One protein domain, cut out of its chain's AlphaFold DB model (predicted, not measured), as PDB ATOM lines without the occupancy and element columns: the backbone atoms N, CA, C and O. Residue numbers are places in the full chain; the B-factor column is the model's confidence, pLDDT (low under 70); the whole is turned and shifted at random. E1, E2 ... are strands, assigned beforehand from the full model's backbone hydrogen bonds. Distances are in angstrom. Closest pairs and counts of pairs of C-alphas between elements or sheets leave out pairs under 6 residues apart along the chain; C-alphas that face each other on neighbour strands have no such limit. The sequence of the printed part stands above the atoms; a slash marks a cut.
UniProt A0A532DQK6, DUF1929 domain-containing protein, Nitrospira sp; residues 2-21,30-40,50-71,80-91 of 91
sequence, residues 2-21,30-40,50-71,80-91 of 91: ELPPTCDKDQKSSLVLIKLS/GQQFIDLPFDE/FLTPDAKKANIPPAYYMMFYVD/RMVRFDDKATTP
ATOM      1  N   GLU A   2      27.914  40.111 -71.210       42.91
ATOM      2  CA  GLU A   2      28.156  41.408 -70.570       42.91
ATOM      3  C   GLU A   2      27.872  41.290 -69.072       42.91
ATOM      4  O   GLU A   2      26.924  40.615 -68.662       42.91
ATOM      5  N   LEU A   3      28.740  41.890 -68.260       44.16
ATOM      6  CA  LEU A   3      28.502  42.013 -66.829       44.16
ATOM      7  C   LEU A   3      27.318  42.967 -66.621       44.16
ATOM      8  O   LEU A   3      27.190  43.928 -67.383       44.16
ATOM      9  N   PRO A   4      26.449  42.718 -65.626       55.59
ATOM     10  CA  PRO A   4      25.369  43.646 -65.328       55.59
ATOM     11  C   PRO A   4      25.950  45.037 -65.017       55.59
ATOM     12  O   PRO A   4      27.028  45.113 -64.414       55.59
ATOM     13  N   PRO A   5      25.268  46.122 -65.428       65.12
ATOM     14  CA  PRO A   5      25.684  47.476 -65.089       65.12
ATOM     15  C   PRO A   5      25.826  47.628 -63.569       65.12
ATOM     16  O   PRO A   5      25.144  46.963 -62.790       65.12
ATOM     17  N   THR A   6      26.771  48.456 -63.135       67.81
ATOM     18  CA  THR A   6      26.953  48.805 -61.720       67.81
ATOM     19  C   THR A   6      26.029  49.959 -61.354       67.81
ATOM     20  O   THR A   6      25.815  50.833 -62.186       67.81
ATOM     21  N   CYS A   7      25.516  49.979 -60.122       70.50
ATOM     22  CA  CYS A   7      24.677  51.074 -59.634       70.50
ATOM     23  C   CYS A   7      25.399  52.420 -59.713       70.50
ATOM     24  O   CYS A   7      26.526  52.546 -59.225       70.50
ATOM     25  N   ASP A   8      24.740  53.421 -60.297       72.06
ATOM     26  CA  ASP A   8      25.183  54.810 -60.203       72.06
ATOM     27  C   ASP A   8      24.952  55.340 -58.782       72.06
ATOM     28  O   ASP A   8      24.037  54.901 -58.087       72.06
ATOM     29  N   LYS A   9      25.755  56.323 -58.356       63.41
ATOM     30  CA  LYS A   9      25.706  56.896 -56.994       63.41
ATOM     31  C   LYS A   9      24.338  57.438 -56.570       63.41
ATOM     32  O   LYS A   9      24.080  57.509 -55.376       63.41
ATOM     33  N   ASP A  10      23.495  57.826 -57.523       69.69
ATOM     34  CA  ASP A  10      22.184  58.419 -57.244       69.69
ATOM     35  C   ASP A  10      21.040  57.389 -57.276       69.69
ATOM     36  O   ASP A  10      19.887  57.721 -56.981       69.69
ATOM     37  N   GLN A  11      21.328  56.135 -57.642       73.44
ATOM     38  CA  GLN A  11      20.335  55.068 -57.638       73.44
ATOM     39  C   GLN A  11      20.280  54.387 -56.272       73.44
ATOM     40  O   GLN A  11      21.281  53.900 -55.754       73.44
ATOM     41  N   LYS A  12      19.075  54.319 -55.707       77.31
ATOM     42  CA  LYS A  12      18.862  53.800 -54.357       77.31
ATOM     43  C   LYS A  12      18.647  52.292 -54.366       77.31
ATOM     44  O   LYS A  12      17.818  51.788 -55.123       77.31
ATOM     45  N   SER A  13      19.362  51.601 -53.489       85.69
ATOM     46  CA  SER A  13      19.035  50.245 -53.062       85.69
ATOM     47  C   SER A  13      17.868  50.266 -52.064       85.69
ATOM     48  O   SER A  13      17.535  51.310 -51.498       85.69
ATOM     49  N   SER A  14      17.216  49.120 -51.854       88.50
ATOM     50  CA  SER A  14      16.180  48.977 -50.826       88.50
ATOM     51  C   SER A  14      16.357  47.715 -49.986       88.50
ATOM     52  O   SER A  14      16.953  46.723 -50.411       88.50
ATOM     53  N   LEU A  15      15.829  47.760 -48.764       90.69
ATOM     54  CA  LEU A  15      15.840  46.660 -47.821       90.69
ATOM     55  C   LEU A  15      14.396  46.391 -47.433       90.69
ATOM     56  O   LEU A  15      13.719  47.243 -46.866       90.69
ATOM     57  N   VAL A  16      13.917  45.197 -47.751       93.88
ATOM     58  CA  VAL A  16      12.500  44.868 -47.602       93.88
ATOM     59  C   VAL A  16      12.322  43.596 -46.793       93.88
ATOM     60  O   VAL A  16      13.108  42.650 -46.904       93.88
ATOM     61  N   LEU A  17      11.258  43.556 -45.993       94.12
ATOM     62  CA  LEU A  17      10.797  42.361 -45.300       94.12
ATOM     63  C   LEU A  17       9.494  41.865 -45.919       94.12
ATOM     64  O   LEU A  17       8.549  42.623 -46.138       94.12
ATOM     65  N   ILE A  18       9.417  40.554 -46.123       96.62
ATOM     66  CA  ILE A  18       8.190  39.858 -46.495       96.62
ATOM     67  C   ILE A  18       7.846  38.873 -45.384       96.62
ATOM     68  O   ILE A  18       8.583  37.914 -45.137       96.62
ATOM     69  N   LYS A  19       6.715  39.092 -44.706       96.38
ATOM     70  CA  LYS A  19       6.195  38.138 -43.716       96.38
ATOM     71  C   LYS A  19       5.821  36.832 -44.407       96.38
ATOM     72  O   LYS A  19       5.283  36.855 -45.515       96.38
ATOM     73  N   LEU A  20       6.066  35.700 -43.748       95.19
ATOM     74  CA  LEU A  20       5.738  34.390 -44.312       95.19
ATOM     75  C   LEU A  20       4.249  34.283 -44.677       95.19
ATOM     76  O   LEU A  20       3.358  34.673 -43.916       95.19
ATOM     77  N   SER A  21       3.992  33.745 -45.866       94.50
ATOM     78  CA  SER A  21       2.654  33.573 -46.420       94.50
ATOM     79  C   SER A  21       1.852  32.522 -45.655       94.50
ATOM     80  O   SER A  21       2.365  31.449 -45.349       94.50
ATOM     81  N   GLY A  30      -1.302  35.978 -44.003       91.75
ATOM     82  CA  GLY A  30       0.049  35.869 -43.466       91.75
ATOM     83  C   GLY A  30       0.973  36.946 -44.018       91.75
ATOM     84  O   GLY A  30       1.629  37.639 -43.240       91.75
ATOM     85  N   GLN A  31       1.007  37.076 -45.343       95.38
ATOM     86  CA  GLN A  31       1.990  37.886 -46.048       95.38
ATOM     87  C   GLN A  31       1.750  39.381 -45.847       95.38
ATOM     88  O   GLN A  31       0.640  39.881 -46.005       95.38
ATOM     89  N   GLN A  32       2.828  40.089 -45.537       95.19
ATOM     90  CA  GLN A  32       2.884  41.540 -45.430       95.19
ATOM     91  C   GLN A  32       4.214  41.993 -46.021       95.19
ATOM     92  O   GLN A  32       5.232  41.337 -45.791       95.19
ATOM     93  N   PHE A  33       4.185  43.082 -46.782       94.94
ATOM     94  CA  PHE A  33       5.371  43.751 -47.305       94.94
ATOM     95  C   PHE A  33       5.699  44.945 -46.412       94.94
ATOM     96  O   PHE A  33       4.813  45.746 -46.110       94.94
ATOM     97  N   ILE A  34       6.953  45.045 -45.985       93.44
ATOM     98  CA  ILE A  34       7.454  46.143 -45.162       93.44
ATOM     99  C   ILE A  34       8.721  46.663 -45.823       93.44
ATOM    100  O   ILE A  34       9.687  45.917 -45.988       93.44
ATOM    101  N   ASP A  35       8.706  47.942 -46.169       91.56
ATOM    102  CA  ASP A  35       9.898  48.672 -46.577       91.56
ATOM    103  C   ASP A  35      10.631  49.143 -45.316       91.56
ATOM    104  O   ASP A  35      10.031  49.800 -44.458       91.56
ATOM    105  N   LEU A  36      11.891  48.738 -45.154       87.38
ATOM    106  CA  LEU A  36      12.705  49.167 -44.026       87.38
ATOM    107  C   LEU A  36      13.474  50.417 -44.445       87.38
ATOM    108  O   LEU A  36      14.396  50.302 -45.251       87.38
ATOM    109  N   PRO A  37      13.164  51.599 -43.885       77.94
ATOM    110  CA  PRO A  37      14.023  52.749 -44.093       77.94
ATOM    111  C   PRO A  37      15.383  52.452 -43.455       77.94
ATOM    112  O   PRO A  37      15.473  52.232 -42.248       77.94
ATOM    113  N   PHE A  38      16.435  52.434 -44.266       73.06
ATOM    114  CA  PHE A  38      17.814  52.477 -43.799       73.06
ATOM    115  C   PHE A  38      18.445  53.738 -44.380       73.06
ATOM    116  O   PHE A  38      18.525  53.910 -45.594       73.06
ATOM    117  N   ASP A  39      18.834  54.659 -43.504       59.00
ATOM    118  CA  ASP A  39      19.629  55.816 -43.901       59.00
ATOM    119  C   ASP A  39      21.012  55.289 -44.265       59.00
ATOM    120  O   ASP A  39      21.675  54.784 -43.367       59.00
ATOM    121  N   GLU A  40      21.384  55.333 -45.554       52.09
ATOM    122  CA  GLU A  40      22.652  54.859 -46.144       52.09
ATOM    123  C   GLU A  40      23.729  54.549 -45.109       52.09
ATOM    124  O   GLU A  40      24.574  55.364 -44.725       52.09
ATOM    125  N   PHE A  50      22.205  48.597 -40.452       78.75
ATOM    126  CA  PHE A  50      21.043  49.500 -40.481       78.75
ATOM    127  C   PHE A  50      20.362  49.500 -39.122       78.75
ATOM    128  O   PHE A  50      20.555  48.584 -38.322       78.75
ATOM    129  N   LEU A  51      19.567  50.535 -38.859       79.88
ATOM    130  CA  LEU A  51      18.703  50.585 -37.687       79.88
ATOM    131  C   LEU A  51      17.286  50.231 -38.111       79.88
ATOM    132  O   LEU A  51      16.707  50.857 -38.992       79.88
ATOM    133  N   THR A  52      16.722  49.213 -37.475       79.56
ATOM    134  CA  THR A  52      15.320  48.860 -37.683       79.56
ATOM    135  C   THR A  52      14.409  49.932 -37.079       79.56
ATOM    136  O   THR A  52      14.724  50.452 -36.003       79.56
ATOM    137  N   PRO A  53      13.250  50.227 -37.694       82.44
ATOM    138  CA  PRO A  53      12.262  51.101 -37.081       82.44
ATOM    139  C   PRO A  53      11.701  50.468 -35.801       82.44
ATOM    140  O   PRO A  53      11.731  49.249 -35.620       82.44
ATOM    141  N   ASP A  54      11.122  51.296 -34.929       85.25
ATOM    142  CA  ASP A  54      10.345  50.789 -33.798       85.25
ATOM    143  C   ASP A  54       9.159  49.957 -34.315       85.25
ATOM    144  O   ASP A  54       8.257  50.471 -34.985       85.25
ATOM    145  N   ALA A  55       9.172  48.662 -33.995       85.75
ATOM    146  CA  ALA A  55       8.211  47.673 -34.474       85.75
ATOM    147  C   ALA A  55       6.755  48.048 -34.173       85.75
ATOM    148  O   ALA A  55       5.873  47.879 -35.016       85.75
ATOM    149  N   LYS A  56       6.496  48.571 -32.968       86.62
ATOM    150  CA  LYS A  56       5.143  48.917 -32.518       86.62
ATOM    151  C   LYS A  56       4.654  50.161 -33.240       86.62
ATOM    152  O   LYS A  56       3.530  50.178 -33.731       86.62
ATOM    153  N   LYS A  57       5.509  51.180 -33.352       88.06
ATOM    154  CA  LYS A  57       5.204  52.425 -34.063       88.06
ATOM    155  C   LYS A  57       4.970  52.184 -35.556       88.06
ATOM    156  O   LYS A  57       4.085  52.809 -36.131       88.06
ATOM    157  N   ALA A  58       5.734  51.277 -36.163       87.19
ATOM    158  CA  ALA A  58       5.608  50.907 -37.572       87.19
ATOM    159  C   ALA A  58       4.522  49.845 -37.844       87.19
ATOM    160  O   ALA A  58       4.331  49.461 -38.994       87.19
ATOM    161  N   ASN A  59       3.808  49.375 -36.811       89.88
ATOM    162  CA  ASN A  59       2.806  48.308 -36.902       89.88
ATOM    163  C   ASN A  59       3.335  47.039 -37.601       89.88
ATOM    164  O   ASN A  59       2.660  46.442 -38.440       89.88
ATOM    165  N   ILE A  60       4.562  46.640 -37.257       90.81
ATOM    166  CA  ILE A  60       5.212  45.424 -37.749       90.81
ATOM    167  C   ILE A  60       4.933  44.294 -36.744       90.81
ATOM    168  O   ILE A  60       5.431  44.354 -35.616       90.81
ATOM    169  N   PRO A  61       4.139  43.265 -37.102       92.00
ATOM    170  CA  PRO A  61       3.828  42.179 -36.178       92.00
ATOM    171  C   PRO A  61       5.061  41.345 -35.794       92.00
ATOM    172  O   PRO A  61       5.915  41.086 -36.635       92.00
ATOM    173  N   PRO A  62       5.135  40.814 -34.563       92.50
ATOM    174  CA  PRO A  62       6.146  39.824 -34.214       92.50
ATOM    175  C   PRO A  62       6.028  38.559 -35.080       92.50
ATOM    176  O   PRO A  62       5.000  37.879 -35.032       92.50
ATOM    177  N   ALA A  63       7.045  38.236 -35.885       93.00
ATOM    178  CA  ALA A  63       7.038  37.053 -36.755       93.00
ATOM    179  C   ALA A  63       8.431  36.717 -37.325       93.00
ATOM    180  O   ALA A  63       9.425  37.407 -37.085       93.00
ATOM    181  N   TYR A  64       8.477  35.647 -38.121       93.56
ATOM    182  CA  TYR A  64       9.568  35.392 -39.055       93.56
ATOM    183  C   TYR A  64       9.293  36.074 -40.395       93.56
ATOM    184  O   TYR A  64       8.173  36.034 -40.918       93.56
ATOM    185  N   TYR A  65      10.345  36.661 -40.950       95.19
ATOM    186  CA  TYR A  65      10.330  37.398 -42.203       95.19
ATOM    187  C   TYR A  65      11.448  36.908 -43.116       95.19
ATOM    188  O   TYR A  65      12.521  36.510 -42.663       95.19
ATOM    189  N   MET A  66      11.198  36.989 -44.416       96.81
ATOM    190  CA  MET A  66      12.238  36.951 -45.433       96.81
ATOM    191  C   MET A  66      12.733  38.377 -45.659       96.81
ATOM    192  O   MET A  66      11.939  39.238 -46.035       96.81
ATOM    193  N   MET A  67      14.020  38.622 -45.433       93.75
ATOM    194  CA  MET A  67      14.673  39.897 -45.711       93.75
ATOM    195  C   MET A  67      15.406  39.840 -47.046       93.75
ATOM    196  O   MET A  67      16.172  38.902 -47.294       93.75
ATOM    197  N   PHE A  68      15.196  40.860 -47.870       94.06
ATOM    198  CA  PHE A  68      15.837  41.017 -49.168       94.06
ATOM    199  C   PHE A  68      16.545  42.359 -49.242       94.06
ATOM    200  O   PHE A  68      15.965  43.385 -48.893       94.06
ATOM    201  N   TYR A  69      17.771  42.330 -49.756       90.75
ATOM    202  CA  TYR A  69      18.383  43.505 -50.358       90.75
ATOM    203  C   TYR A  69      17.983  43.536 -51.829       90.75
ATOM    204  O   TYR A  69      18.108  42.520 -52.520       90.75
ATOM    205  N   VAL A  70      17.492  44.674 -52.293       89.94
ATOM    206  CA  VAL A  70      17.182  44.916 -53.697       89.94
ATOM    207  C   VAL A  70      18.169  45.955 -54.198       89.94
ATOM    208  O   VAL A  70      18.238  47.061 -53.662       89.94
ATOM    209  N   ASP A  71      18.959  45.577 -55.200       85.69
ATOM    210  CA  ASP A  71      19.912  46.504 -55.801       85.69
ATOM    211  C   ASP A  71      19.197  47.598 -56.615       85.69
ATOM    212  O   ASP A  71      17.990  47.551 -56.863       85.69
ATOM    213  N   ARG A  80      17.335  36.273 -46.554       93.00
ATOM    214  CA  ARG A  80      17.766  35.884 -45.205       93.00
ATOM    215  C   ARG A  80      16.551  35.781 -44.296       93.00
ATOM    216  O   ARG A  80      15.714  36.678 -44.284       93.00
ATOM    217  N   MET A  81      16.454  34.697 -43.531       94.50
ATOM    218  CA  MET A  81      15.404  34.557 -42.525       94.50
ATOM    219  C   MET A  81      15.756  35.393 -41.302       94.50
ATOM    220  O   MET A  81      16.831  35.224 -40.727       94.50
ATOM    221  N   VAL A  82      14.843  36.268 -40.897       90.62
ATOM    222  CA  VAL A  82      14.999  37.110 -39.710       90.62
ATOM    223  C   VAL A  82      13.794  36.945 -38.798       90.62
ATOM    224  O   VAL A  82      12.655  36.819 -39.253       90.62
ATOM    225  N   ARG A  83      14.053  36.931 -37.493       90.50
ATOM    226  CA  ARG A  83      13.020  37.029 -36.469       90.50
ATOM    227  C   ARG A  83      12.920  38.491 -36.065       90.50
ATOM    228  O   ARG A  83      13.917  39.070 -35.646       90.50
ATOM    229  N   PHE A  84      11.738  39.069 -36.210       87.94
ATOM    230  CA  PHE A  84      11.488  40.459 -35.856       87.94
ATOM    231  C   PHE A  84      10.506  40.489 -34.691       87.94
ATOM    232  O   PHE A  84       9.332  40.182 -34.877       87.94
ATOM    233  N   ASP A  85      10.999  40.781 -33.488       86.38
ATOM    234  CA  ASP A  85      10.195  40.978 -32.281       86.38
ATOM    235  C   ASP A  85      10.961  41.767 -31.205       86.38
ATOM    236  O   ASP A  85      12.112  42.155 -31.391       86.38
ATOM    237  N   ASP A  86      10.304  42.021 -30.074       77.12
ATOM    238  CA  ASP A  86      10.831  42.779 -28.934       77.12
ATOM    239  C   ASP A  86      11.889  42.027 -28.106       77.12
ATOM    240  O   ASP A  86      12.436  42.580 -27.152       77.12
ATOM    241  N   LYS A  87      12.182  40.771 -28.458       74.44
ATOM    242  CA  LYS A  87      13.159  39.899 -27.796       74.44
ATOM    243  C   LYS A  87      14.220  39.384 -28.767       74.44
ATOM    244  O   LYS A  87      14.924  38.428 -28.434       74.44
ATOM    245  N   ALA A  88      14.339  39.986 -29.949       65.19
ATOM    246  CA  ALA A  88      15.353  39.619 -30.918       65.19
ATOM    247  C   ALA A  88      16.735  39.922 -30.326       65.19
ATOM    248  O   ALA A  88      17.101  41.075 -30.102       65.19
ATOM    249  N   THR A  89      17.497  38.875 -30.028       58.62
ATOM    250  CA  THR A  89      18.907  38.998 -29.663       58.62
ATOM    251  C   THR A  89      19.723  39.160 -30.936       58.62
ATOM    252  O   THR A  89      19.475  38.447 -31.912       58.62
ATOM    253  N   THR A  90      20.704  40.063 -30.933       50.34
ATOM    254  CA  THR A  90      21.736  40.076 -31.977       50.34
ATOM    255  C   THR A  90      22.389  38.691 -32.053       50.34
ATOM    256  O   THR A  90      22.708  38.151 -30.988       50.34
ATOM    257  N   PRO A  91      22.525  38.100 -33.256       50.62
ATOM    258  CA  PRO A  91      23.279  36.865 -33.430       50.62
ATOM    259  C   PRO A  91      24.743  37.024 -33.013       50.62
ATOM    260  O   PRO A  91      25.274  38.153 -33.126       50.62
TER     261      PRO A  91
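What this domain is: This is residues 2 to 21, 30 to 40, 50 to 71 and 80 to 91 of the 91 residues of the protein "DUF1929 domain-containing protein" of Nitrospira sp (UniProt A0A532DQK6). There is little regular structure: one strongly twisted sheet of four strands, with a tail, residues 2 to 13, leading away from E1 along the longest axis. The printed part has 65 residues, 22 of them in strands E1 to E4, and no named helix; the class is all strand, sheet order E2 E1 E3 E4, all antiparallel. It is loose, radius of gyration of the C-alphas 13.9 A, spanning 43 by 25 by 23 A.

Where its parts are: Find C-alpha 63 at (7.038, 37.053, -36.755); there E3, residues 63 to 70, begins and runs 21.3 A. E1, residues 14 to 19, spans 16.4 A; E2, residues 33 to 35, 6.7 A. E4, residues 80 to 84, runs 12.2 A to C-alpha 84 at (11.488, 40.459, -35.856).

How they stand to each other: Look first at inner strands E1 and E3, antiparallel at 152 degrees; N 18 and O 66, 2.8 A, are within hydrogen-bond range. Edge strand E2 is antiparallel to E1 at 152 degrees, with N 17 and O 34 within that range at 2.8 A. Edge strand E4 is antiparallel to E3 at 133 degrees, with N 67 and O 80 within it at 2.8 A. E2 and E4 are apart.

The domain as a whole: The farthest C-alphas, Glu 2 and Lys 87, are 45.4 A apart. Residues 22 to 29, 41 to 49 and 72 to 79 are not printed; the C-alpha gaps are 4.6 A, 8.0 A and 15.2 A. The pLDDT is under 70 at residues 2 to 6, 9 to 10, 39 to 40 and 88 to 91.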